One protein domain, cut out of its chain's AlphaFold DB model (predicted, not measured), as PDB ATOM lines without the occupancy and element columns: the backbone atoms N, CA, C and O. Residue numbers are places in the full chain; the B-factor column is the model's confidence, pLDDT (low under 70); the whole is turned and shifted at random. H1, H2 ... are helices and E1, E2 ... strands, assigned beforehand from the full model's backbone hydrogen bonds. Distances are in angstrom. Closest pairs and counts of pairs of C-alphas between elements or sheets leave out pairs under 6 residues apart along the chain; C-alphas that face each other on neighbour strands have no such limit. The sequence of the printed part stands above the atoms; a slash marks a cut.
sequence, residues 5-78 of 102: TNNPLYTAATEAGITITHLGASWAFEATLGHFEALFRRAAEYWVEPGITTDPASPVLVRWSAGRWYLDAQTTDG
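AT A GLANCE: This is residues 5 to 78 of the 102 residues of an uncharacterized protein of Armatimonadetes bacterium (UniProt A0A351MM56). A small, strongly twisted sheet of four antiparallel strands forms the body, with two short helices at opposite ends of the domain, H1 and H2, each only grazing the sheet. A long loop, residues 41 to 58, lies at the H2 end and leads from H2 back to E3. The printed part has 74 residues, with two named helices and four named strands in the order H1, E1, E2, H2, E3, E4. The sheet's order is E1, E2, E3, E4, and the class is mixed, helices and strands. The whole is compact, with a radius of gyration of the C-alphas of 13.0 A and spans of 34 by 25 by 19 A.

IN THESE COORDINATES: H1 is residues 8 to 15, 10.5 A long from first to last C-alpha, and C-alpha 8 is at (157.633, 123.249, 133.552). E1 is residues 20 to 23, 9.7 A long. E2 is residues 26 to 32, 19.0 A long. H2 is residues 33 to 40, 10.4 A long, and begins at C-alpha 33 (153.831, 111.570, 153.472). E3 is residues 59 to 65, 18.9 A long. E4 is residues 68 to 74, 19.9 A long, and ends at C-alpha 74 (149.972, 118.690, 159.384).

HOW THE PARTS SIT: In the sheet, E1 and E4 are edge strands and are apart. E1 and E2 form a hairpin, antiparallel at 129 degrees, with N 21 and O 28 within hydrogen-bond range at 2.8 A. E2 and E3 are antiparallel at 154 degrees, with N 31 and O 60 within range at 2.9 A. E3 and E4 form a second hairpin at 153 degrees, with N 63 and O 70 within range at 2.8 A. H1 is on the sheet but only grazes it, with its residues 9 to 14. The closest C-alphas of H1 and E1 are those of Thr 14 and Ile 20, 7.2 A apart. H1 and E2 are near each other, with 5 pairs of C-alphas within 10 A. H2 is also on the sheet and only grazes it, with its residues 33 to 36. The closest C-alphas of H2 and E3 are those of Leu 33 and Val 60, 6.4 A apart. H1 and H2 are apart. In H1 and H2 every O i to N i+4 pair is within hydrogen-bond range.

THE WHOLE: The two C-alphas farthest apart are those of Asn 6 and Asp 77, at 36.3 A. The printed part has no cut. The link from H2 to E3 is long, with 18 residues, and the other four links are tight. The mean pLDDT of the printed part of the model is 87.5, and residues 5 to 6 are under 70.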
ATOM      1  N   THR A   5     153.106 129.424 135.240       60.00
ATOM      2  CA  THR A   5     153.046 128.799 133.908       60.00
ATOM      3  C   THR A   5     154.423 128.711 133.257       60.00
ATOM      4  O   THR A   5     154.601 127.987 132.286       60.00
ATOM      5  N   ASN A   6     155.404 129.442 133.792       65.56
ATOM      6  CA  ASN A   6     156.798 129.349 133.377       65.56
ATOM      7  C   ASN A   6     157.564 128.242 134.121       65.56
ATOM      8  O   ASN A   6     158.719 127.990 133.789       65.56
ATOM      9  N   ASN A   7     156.964 127.600 135.131       73.56
ATOM     10  CA  ASN A   7     157.534 126.425 135.772       73.56
ATOM     11  C   ASN A   7     157.080 125.170 134.996       73.56
ATOM     12  O   ASN A   7     155.894 124.840 135.018       73.56
ATOM     13  N   PRO A   8     157.991 124.435 134.335       76.00
ATOM     14  CA  PRO A   8     157.633 123.249 133.552       76.00
ATOM     15  C   PRO A   8     156.982 122.136 134.389       76.00
ATOM     16  O   PRO A   8     156.255 121.304 133.848       76.00
ATOM     17  N   LEU A   9     157.198 122.118 135.707       79.81
ATOM     18  CA  LEU A   9     156.573 121.157 136.614       79.81
ATOM     19  C   LEU A   9     155.119 121.509 136.931       79.81
ATOM     20  O   LEU A   9     154.321 120.609 137.161       79.81
ATOM     21  N   TYR A  10     154.754 122.794 136.885       80.25
ATOM     22  CA  TYR A  10     153.354 123.210 136.978       80.25
ATOM     23  C   TYR A  10     152.556 122.676 135.785       80.25
ATOM     24  O   TYR A  10     151.495 122.071 135.954       80.25
ATOM     25  N   THR A  11     153.093 122.856 134.573       83.94
ATOM     26  CA  THR A  11     152.489 122.319 133.348       83.94
ATOM     27  C   THR A  11     152.384 120.802 133.423       83.94
ATOM     28  O   THR A  11     151.309 120.266 133.198       83.94
ATOM     29  N   ALA A  12     153.450 120.120 133.848       85.75
ATOM     30  CA  ALA A  12     153.451 118.665 133.974       85.75
ATOM     31  C   ALA A  12     152.423 118.137 134.984       85.75
ATOM     32  O   ALA A  12     151.729 117.171 134.690       85.75
ATOM     33  N   ALA A  13     152.289 118.777 136.151       86.50
ATOM     34  CA  ALA A  13     151.263 118.412 137.124       86.50
ATOM     35  C   ALA A  13     149.851 118.604 136.546       86.50
ATOM     36  O   ALA A  13     148.988 117.745 136.714       86.50
ATOM     37  N   THR A  14     149.634 119.690 135.799       87.06
ATOM     38  CA  THR A  14     148.353 119.957 135.128       87.06
ATOM     39  C   THR A  14     148.050 118.911 134.048       87.06
ATOM     40  O   THR A  14     146.939 118.395 133.987       87.06
ATOM     41  N   GLU A  15     149.033 118.569 133.210       89.81
ATOM     42  CA  GLU A  15     148.918 117.548 132.156       89.81
ATOM     43  C   GLU A  15     148.674 116.146 132.728       89.81
ATOM     44  O   GLU A  15     147.944 115.357 132.134       89.81
ATOM     45  N   ALA A  16     149.225 115.862 133.910       88.69
ATOM     46  CA  ALA A  16     148.969 114.648 134.677       88.69
ATOM     47  C   ALA A  16     147.576 114.612 135.343       88.69
ATOM     48  O   ALA A  16     147.240 113.630 135.998       88.69
ATOM     49  N   GLY A  17     146.766 115.670 135.214       89.88
ATOM     50  CA  GLY A  17     145.444 115.762 135.840       89.88
ATOM     51  C   GLY A  17     145.477 116.030 137.347       89.88
ATOM     52  O   GLY A  17     144.451 115.902 138.017       89.88
ATOM     53  N   ILE A  18     146.630 116.419 137.898       91.75
ATOM     54  CA  ILE A  18     146.765 116.769 139.313       91.75
ATOM     55  C   ILE A  18     146.074 118.112 139.548       91.75
ATOM     56  O   ILE A  18     146.335 119.102 138.862       91.75
ATOM     57  N   THR A  19     145.191 118.159 140.545       91.12
ATOM     58  CA  THR A  19     144.524 119.406 140.929       91.12
ATOM     59  C   THR A  19     145.524 120.344 141.596       91.12
ATOM     60  O   THR A  19     146.117 120.003 142.620       91.12
ATOM     61  N   ILE A  20     145.690 121.536 141.021       89.81
ATOM     62  CA  ILE A  20     146.562 122.578 141.561       89.81
ATOM     63  C   ILE A  20     145.710 123.684 142.181       89.81
ATOM     64  O   ILE A  20     144.858 124.286 141.527       89.81
ATOM     65  N   THR A  21     145.988 123.986 143.442       89.81
ATOM     66  CA  THR A  21     145.330 125.025 144.227       89.81
ATOM     67  C   THR A  21     146.179 126.291 144.255       89.81
ATOM     68  O   THR A  21     147.388 126.256 144.498       89.81
ATOM     69  N   HIS A  22     145.536 127.439 144.046       87.50
ATOM     70  CA  HIS A  22     146.172 128.745 144.172       87.50
ATOM     71  C   HIS A  22     146.033 129.289 145.602       87.50
ATOM     72  O   HIS A  22     144.924 129.480 146.097       87.50
ATOM     73  N   LEU A  23     147.160 129.579 146.251       85.44
ATOM     74  CA  LEU A  23     147.266 130.049 147.635       85.44
ATOM     75  C   LEU A  23     147.853 131.471 147.671       85.44
ATOM     76  O   LEU A  23     148.930 131.723 148.213       85.44
ATOM     77  N   GLY A  24     147.168 132.418 147.027       84.62
ATOM     78  CA  GLY A  24     147.557 133.831 147.000       84.62
ATOM     79  C   GLY A  24     148.767 134.123 146.108       84.62
ATOM     80  O   GLY A  24     148.599 134.519 144.964       84.62
ATOM     81  N   ALA A  25     149.986 133.991 146.636       82.94
ATOM     82  CA  ALA A  25     151.235 134.165 145.875       82.94
ATOM     83  C   ALA A  25     151.947 132.832 145.586       82.94
ATOM     84  O   ALA A  25     153.060 132.817 145.055       82.94
ATOM     85  N   SER A  26     151.326 131.720 145.973       87.19
ATOM     86  CA  SER A  26     151.868 130.372 145.860       87.19
ATOM     87  C   SER A  26     150.888 129.447 145.151       87.19
ATOM     88  O   SER A  26     149.696 129.730 145.053       87.19
ATOM     89  N   TRP A  27     151.407 128.319 144.688       88.06
ATOM     90  CA  TRP A  27     150.644 127.264 144.030       88.06
ATOM     91  C   TRP A  27     150.984 125.959 144.715       88.06
ATOM     92  O   TRP A  27     152.152 125.746 145.036       88.06
ATOM     93  N   ALA A  28     149.998 125.115 144.972       91.31
ATOM     94  CA  ALA A  28     150.220 123.864 145.669       91.31
ATOM     95  C   ALA A  28     149.386 122.737 145.080       91.31
ATOM     96  O   ALA A  28     148.314 122.975 144.533       91.31
ATOM     97  N   PHE A  29     149.866 121.514 145.234       92.81
ATOM     98  CA  PHE A  29     149.077 120.310 145.011       92.81
ATOM     99  C   PHE A  29     149.192 119.393 146.226       92.81
ATOM    100  O   PHE A  29     150.135 119.499 147.017       92.81
ATOM    101  N   GLU A  30     148.208 118.517 146.384       93.25
ATOM    102  CA  GLU A  30     148.162 117.565 147.488       93.25
ATOM    103  C   GLU A  30     148.944 116.292 147.156       93.25
ATOM    104  O   GLU A  30     148.909 115.775 146.038       93.25
ATOM    105  N   ALA A  31     149.643 115.779 148.160       93.75
ATOM    106  CA  ALA A  31     150.266 114.467 148.163       93.75
ATOM    107  C   ALA A  31     150.084 113.838 149.555       93.75
ATOM    108  O   ALA A  31     149.314 114.327 150.381       93.75
ATOM    109  N   THR A  32     150.804 112.754 149.835       93.69
ATOM    110  CA  THR A  32     150.834 112.145 151.176       93.69
ATOM    111  C   THR A  32     152.268 111.955 151.633       93.69
ATOM    112  O   THR A  32     153.168 111.859 150.793       93.69
ATOM    113  N   LEU A  33     152.493 111.852 152.944       91.56
ATOM    114  CA  LEU A  33     153.831 111.570 153.472       91.56
ATOM    115  C   LEU A  33     154.433 110.290 152.888       91.56
ATOM    116  O   LEU A  33     155.607 110.291 152.543       91.56
ATOM    117  N   GLY A  34     153.632 109.246 152.668       92.31
ATOM    118  CA  GLY A  34     154.091 107.995 152.062       92.31
ATOM    119  C   GLY A  34     154.681 108.163 150.656       92.31
ATOM    120  O   GLY A  34     155.629 107.462 150.303       92.31
ATOM    121  N   HIS A  35     154.202 109.132 149.866       93.06
ATOM    122  CA  HIS A  35     154.843 109.459 148.587       93.06
ATOM    123  C   HIS A  35     156.258 110.022 148.797       93.06
ATOM    124  O   HIS A  35     157.195 109.654 148.091       93.06
ATOM    125  N   PHE A  36     156.444 110.865 149.814       90.62
ATOM    126  CA  PHE A  36     157.750 111.425 150.159       90.62
ATOM    127  C   PHE A  36     158.684 110.413 150.818       90.62
ATOM    128  O   PHE A  36     159.879 110.421 150.533       90.62
ATOM    129  N   GLU A  37     158.168 109.494 151.629       91.31
ATOM    130  CA  GLU A  37     158.964 108.387 152.164       91.31
ATOM    131  C   GLU A  37     159.543 107.519 151.043       91.31
ATOM    132  O   GLU A  37     160.711 107.126 151.107       91.31
ATOM    133  N   ALA A  38     158.765 107.277 149.982       87.62
ATOM    134  CA  ALA A  38     159.239 106.575 148.794       87.62
ATOM    135  C   ALA A  38     160.339 107.364 148.057       87.62
ATOM    136  O   ALA A  38     161.334 106.773 147.631       87.62
ATOM    137  N   LEU A  39     160.200 108.692 147.949       87.94
ATOM    138  CA  LEU A  39     161.203 109.569 147.329       87.94
ATOM    139  C   LEU A  39     162.507 109.625 148.134       87.94
ATOM    140  O   LEU A  39     163.593 109.499 147.567       87.94
ATOM    141  N   PHE A  40     162.420 109.785 149.453       87.19
ATOM    142  CA  PHE A  40     163.586 109.902 150.332       87.19
ATOM    143  C   PHE A  40     164.155 108.555 150.776       87.19
ATOM    144  O   PHE A  40     165.228 108.514 151.381       87.19
ATOM    145  N   ARG A  41     163.459 107.451 150.472       88.50
ATOM    146  CA  ARG A  41     163.793 106.085 150.907       88.50
ATOM    147  C   ARG A  41     163.997 105.994 152.420       88.50
ATOM    148  O   ARG A  41     164.893 105.300 152.903       88.50
ATOM    149  N   ARG A  42     163.192 106.744 153.169       87.75
ATOM    150  CA  ARG A  42     163.277 106.855 154.626       87.75
ATOM    151  C   ARG A  42     161.930 107.281 155.191       87.75
ATOM    152  O   ARG A  42     161.263 108.121 154.590       87.75
ATOM    153  N   ALA A  43     161.567 106.738 156.350       85.88
ATOM    154  CA  ALA A  43     160.327 107.099 157.030       85.88
ATOM    155  C   ALA A  43     160.300 108.590 157.408       85.88
ATOM    156  O   ALA A  43     161.357 109.183 157.657       85.88
ATOM    157  N   ALA A  44     159.103 109.176 157.455       86.19
ATOM    158  CA  ALA A  44     158.865 110.595 157.703       86.19
ATOM    159  C   ALA A  44     159.570 111.081 158.971       86.19
ATOM    160  O   ALA A  44     160.235 112.113 158.942       86.19
ATOM    161  N   GLU A  45     159.537 110.274 160.037       87.19
ATOM    162  CA  GLU A  45     160.164 110.543 161.341       87.19
ATOM    163  C   GLU A  45     161.651 110.942 161.284       87.19
ATOM    164  O   GLU A  45     162.149 111.578 162.211       87.19
ATOM    165  N   TYR A  46     162.374 110.589 160.215       85.75
ATOM    166  CA  TYR A  46     163.803 110.889 160.077       85.75
ATOM    167  C   TYR A  46     164.107 112.236 159.420       85.75
ATOM    168  O   TYR A  46     165.272 112.641 159.409       85.75
ATOM    169  N   TRP A  47     163.124 112.888 158.799       83.75
ATOM    170  CA  TRP A  47     163.360 114.073 157.969       83.75
ATOM    171  C   TRP A  47     162.298 115.170 158.100       83.75
ATOM    172  O   TRP A  47     162.568 116.292 157.672       83.75
ATOM    173  N   VAL A  48     161.135 114.885 158.690       84.19
ATOM    174  CA  VAL A  48     160.177 115.922 159.105       84.19
ATOM    175  C   VAL A  48     160.569 116.518 160.454       84.19
ATOM    176  O   VAL A  48     161.304 115.914 161.238       84.19
ATOM    177  N   GLU A  49     160.075 117.720 160.732       85.06
ATOM    178  CA  GLU A  49     160.302 118.374 162.018       85.06
ATOM    179  C   GLU A  49     159.546 117.650 163.151       85.06
ATOM    180  O   GLU A  49     158.459 117.100 162.931       85.06
ATOM    181  N   PRO A  50     160.075 117.659 164.390       84.12
ATOM    182  CA  PRO A  50     159.329 117.184 165.549       84.12
ATOM    183  C   PRO A  50     157.975 117.892 165.674       84.12
ATOM    184  O   PRO A  50     157.887 119.108 165.523       84.12
ATOM    185  N   GLY A  51     156.927 117.134 165.999       85.31
ATOM    186  CA  GLY A  51     155.566 117.666 166.131       85.31
ATOM    187  C   GLY A  51     154.723 117.581 164.858       85.31
ATOM    188  O   GLY A  51     153.545 117.929 164.914       85.31
ATOM    189  N   ILE A  52     155.275 117.070 163.754       89.75
ATOM    190  CA  ILE A  52     154.540 116.724 162.530       89.75
ATOM    191  C   ILE A  52     153.950 115.317 162.654       89.75
ATOM    192  O   ILE A  52     154.599 114.399 163.157       89.75
ATOM    193  N   THR A  53     152.709 115.136 162.204       90.00
ATOM    194  CA  THR A  53     152.077 113.812 162.121       90.00
ATOM    195  C   THR A  53     152.817 112.972 161.085       90.00
ATOM    196  O   THR A  53     152.960 113.409 159.953       90.00
ATOM    197  N   THR A  54     153.281 111.773 161.448       90.56
ATOM    198  CA  THR A  54     154.144 110.938 160.587       90.56
ATOM    199  C   THR A  54     153.435 109.750 159.936       90.56
ATOM    200  O   THR A  54     154.101 108.867 159.405       90.56
ATOM    201  N   ASP A  55     152.100 109.680 159.978       91.56
ATOM    202  CA  ASP A  55     151.354 108.621 159.286       91.56
ATOM    203  C   ASP A  55     151.553 108.769 157.758       91.56
ATOM    204  O   ASP A  55     151.289 109.855 157.231       91.56
ATOM    205  N   PRO A  56     151.987 107.721 157.023       91.69
ATOM    206  CA  PRO A  56     152.170 107.764 155.569       91.69
ATOM    207  C   PRO A  56     150.923 108.177 154.770       91.69
ATOM    208  O   PRO A  56     151.044 108.673 153.643       91.69
ATOM    209  N   ALA A  57     149.723 107.983 155.321       91.81
ATOM    210  CA  ALA A  57     148.467 108.426 154.724       91.81
ATOM    211  C   ALA A  57     148.168 109.916 154.970       91.81
ATOM    212  O   ALA A  57     147.261 110.457 154.338       91.81
ATOM    213  N   SER A  58     148.924 110.588 155.845       91.38
ATOM    214  CA  SER A  58     148.710 112.002 156.169       91.38
ATOM    215  C   SER A  58     148.857 112.872 154.923       91.38
ATOM    216  O   SER A  58     149.863 112.741 154.208       91.38
ATOM    217  N   PRO A  59     147.896 113.774 154.664       91.31
ATOM    218  CA  PRO A  59     147.979 114.697 153.549       91.31
ATOM    219  C   PRO A  59     149.087 115.725 153.782       91.31
ATOM    220  O   PRO A  59     149.312 116.197 154.899       91.31
ATOM    221  N   VAL A  60     149.755 116.098 152.697       92.69
ATOM    222  CA  VAL A  60     150.753 117.170 152.666       92.69
ATOM    223  C   VAL A  60     150.518 118.053 151.451       92.69
ATOM    224  O   VAL A  60     150.041 117.584 150.416       92.69
ATOM    225  N   LEU A  61     150.877 119.328 151.566       92.50
ATOM    226  CA  LEU A  61     150.866 120.268 150.453       92.50
ATOM    227  C   LEU A  61     152.275 120.467 149.918       92.50
ATOM    228  O   LEU A  61     153.197 120.841 150.642       92.50
ATOM    229  N   VAL A  62     152.421 120.265 148.616       92.44
ATOM    230  CA  VAL A  62     153.655 120.534 147.886       92.44
ATOM    231  C   VAL A  62     153.506 121.881 147.214       92.44
ATOM    232  O   VAL A  62     152.750 122.024 146.255       92.44
ATOM    233  N   ARG A  63     154.191 122.890 147.746       91.38
ATOM    234  CA  ARG A  63     153.953 124.292 147.409       91.38
ATOM    235  C   ARG A  63     155.132 124.906 146.668       91.38
ATOM    236  O   ARG A  63     156.252 124.909 147.164       91.38
ATOM    237  N   TRP A  64     154.867 125.517 145.517       89.00
ATOM    238  CA  TRP A  64     155.788 126.423 144.839       89.00
ATOM    239  C   TRP A  64     155.552 127.855 145.308       89.00
ATOM    240  O   TRP A  64     154.456 128.409 145.163       89.00
ATOM    241  N   SER A  65     156.590 128.482 145.849       86.12
ATOM    242  CA  SER A  65     156.559 129.883 146.257       86.12
ATOM    243  C   SER A  65     157.917 130.531 146.047       86.12
ATOM    244  O   SER A  65     158.946 129.908 146.275       86.12
ATOM    245  N   ALA A  66     157.943 131.789 145.604       84.62
ATOM    246  CA  ALA A  66     159.176 132.579 145.497       84.62
ATOM    247  C   ALA A  66     160.362 131.867 144.790       84.62
ATOM    248  O   ALA A  66     161.520 132.112 145.123       84.62
ATOM    249  N   GLY A  67     160.086 130.996 143.809       81.25
ATOM    250  CA  GLY A  67     161.124 130.274 143.064       81.25
ATOM    251  C   GLY A  67     161.645 129.000 143.738       81.25
ATOM    252  O   GLY A  67     162.719 128.532 143.366       81.25
ATOM    253  N   ARG A  68     160.951 128.474 144.753       85.88
ATOM    254  CA  ARG A  68     161.347 127.276 145.505       85.88
ATOM    255  C   ARG A  68     160.151 126.386 145.828       85.88
ATOM    256  O   ARG A  68     159.020 126.868 145.928       85.88
ATOM    257  N   TRP A  69     160.433 125.102 146.026       88.38
ATOM    258  CA  TRP A  69     159.469 124.106 146.480       88.38
ATOM    259  C   TRP A  69     159.535 123.909 147.993       88.38
ATOM    260  O   TRP A  69     160.610 123.860 148.593       88.38
ATOM    261  N   TYR A  70     158.360 123.759 148.585       89.75
ATOM    262  CA  TYR A  70     158.137 123.579 150.008       89.75
ATOM    263  C   TYR A  70     157.212 122.390 150.235       89.75
ATOM    264  O   TYR A  70     156.339 122.116 149.410       89.75
ATOM    265  N   LEU A  71     157.391 121.724 151.369       91.69
ATOM    266  CA  LEU A  71     156.439 120.767 151.903       91.69
ATOM    267  C   LEU A  71     155.786 121.368 153.138       91.69
ATOM    268  O   LEU A  71     156.474 121.639 154.127       91.69
ATOM    269  N   ASP A  72     154.473 121.530 153.090       92.25
ATOM    270  CA  ASP A  72     153.674 121.877 154.253       92.25
ATOM    271  C   ASP A  72     152.941 120.612 154.730       92.25
ATOM    272  O   ASP A  72     152.266 119.939 153.950       92.25
ATOM    273  N   ALA A  73     153.112 120.255 155.999       91.62
ATOM    274  CA  ALA A  73     152.549 119.052 156.603       91.62
ATOM    275  C   ALA A  73     151.722 119.400 157.842       91.62
ATOM    276  O   ALA A  73     151.883 120.469 158.440       91.62
ATOM    277  N   GLN A  74     150.814 118.498 158.213       91.12
ATOM    278  CA  GLN A  74     149.972 118.690 159.384       91.12
ATOM    279  C   GLN A  74     150.752 118.404 160.671       91.12
ATOM    280  O   GLN A  74     151.393 117.360 160.814       91.12
ATOM    281  N   THR A  75     150.668 119.317 161.627       89.81
ATOM    282  CA  THR A  75     151.183 119.143 162.979       89.81
ATOM    283  C   THR A  75     150.236 118.274 163.811       89.81
ATOM    284  O   THR A  75     149.048 118.129 163.516       89.81
ATOM    285  N   THR A  76     150.756 117.684 164.880       87.56
ATOM    286  CA  THR A  76     150.005 116.809 165.800       87.56
ATOM    287  C   THR A  76     148.842 117.508 166.515       87.56
ATOM    288  O   THR A  76     147.894 116.848 166.934       87.56
ATOM    289  N   ASP A  77     148.876 118.835 166.620       88.69
ATOM    290  CA  ASP A  77     147.807 119.693 167.148       88.69
ATOM    291  C   ASP A  77     146.844 120.215 166.060       88.69
ATOM    292  O   ASP A  77     145.912 120.963 166.353       88.69
ATOM    293  N   GLY A  78     147.014 119.767 164.812       83.50
ATOM    294  CA  GLY A  78     146.052 119.946 163.727       83.50
ATOM    295  C   GLY A  78     146.286 121.158 162.824       83.50
ATOM    296  O   GLY A  78     145.498 121.360 161.898       83.50
TER     297      GLY A  78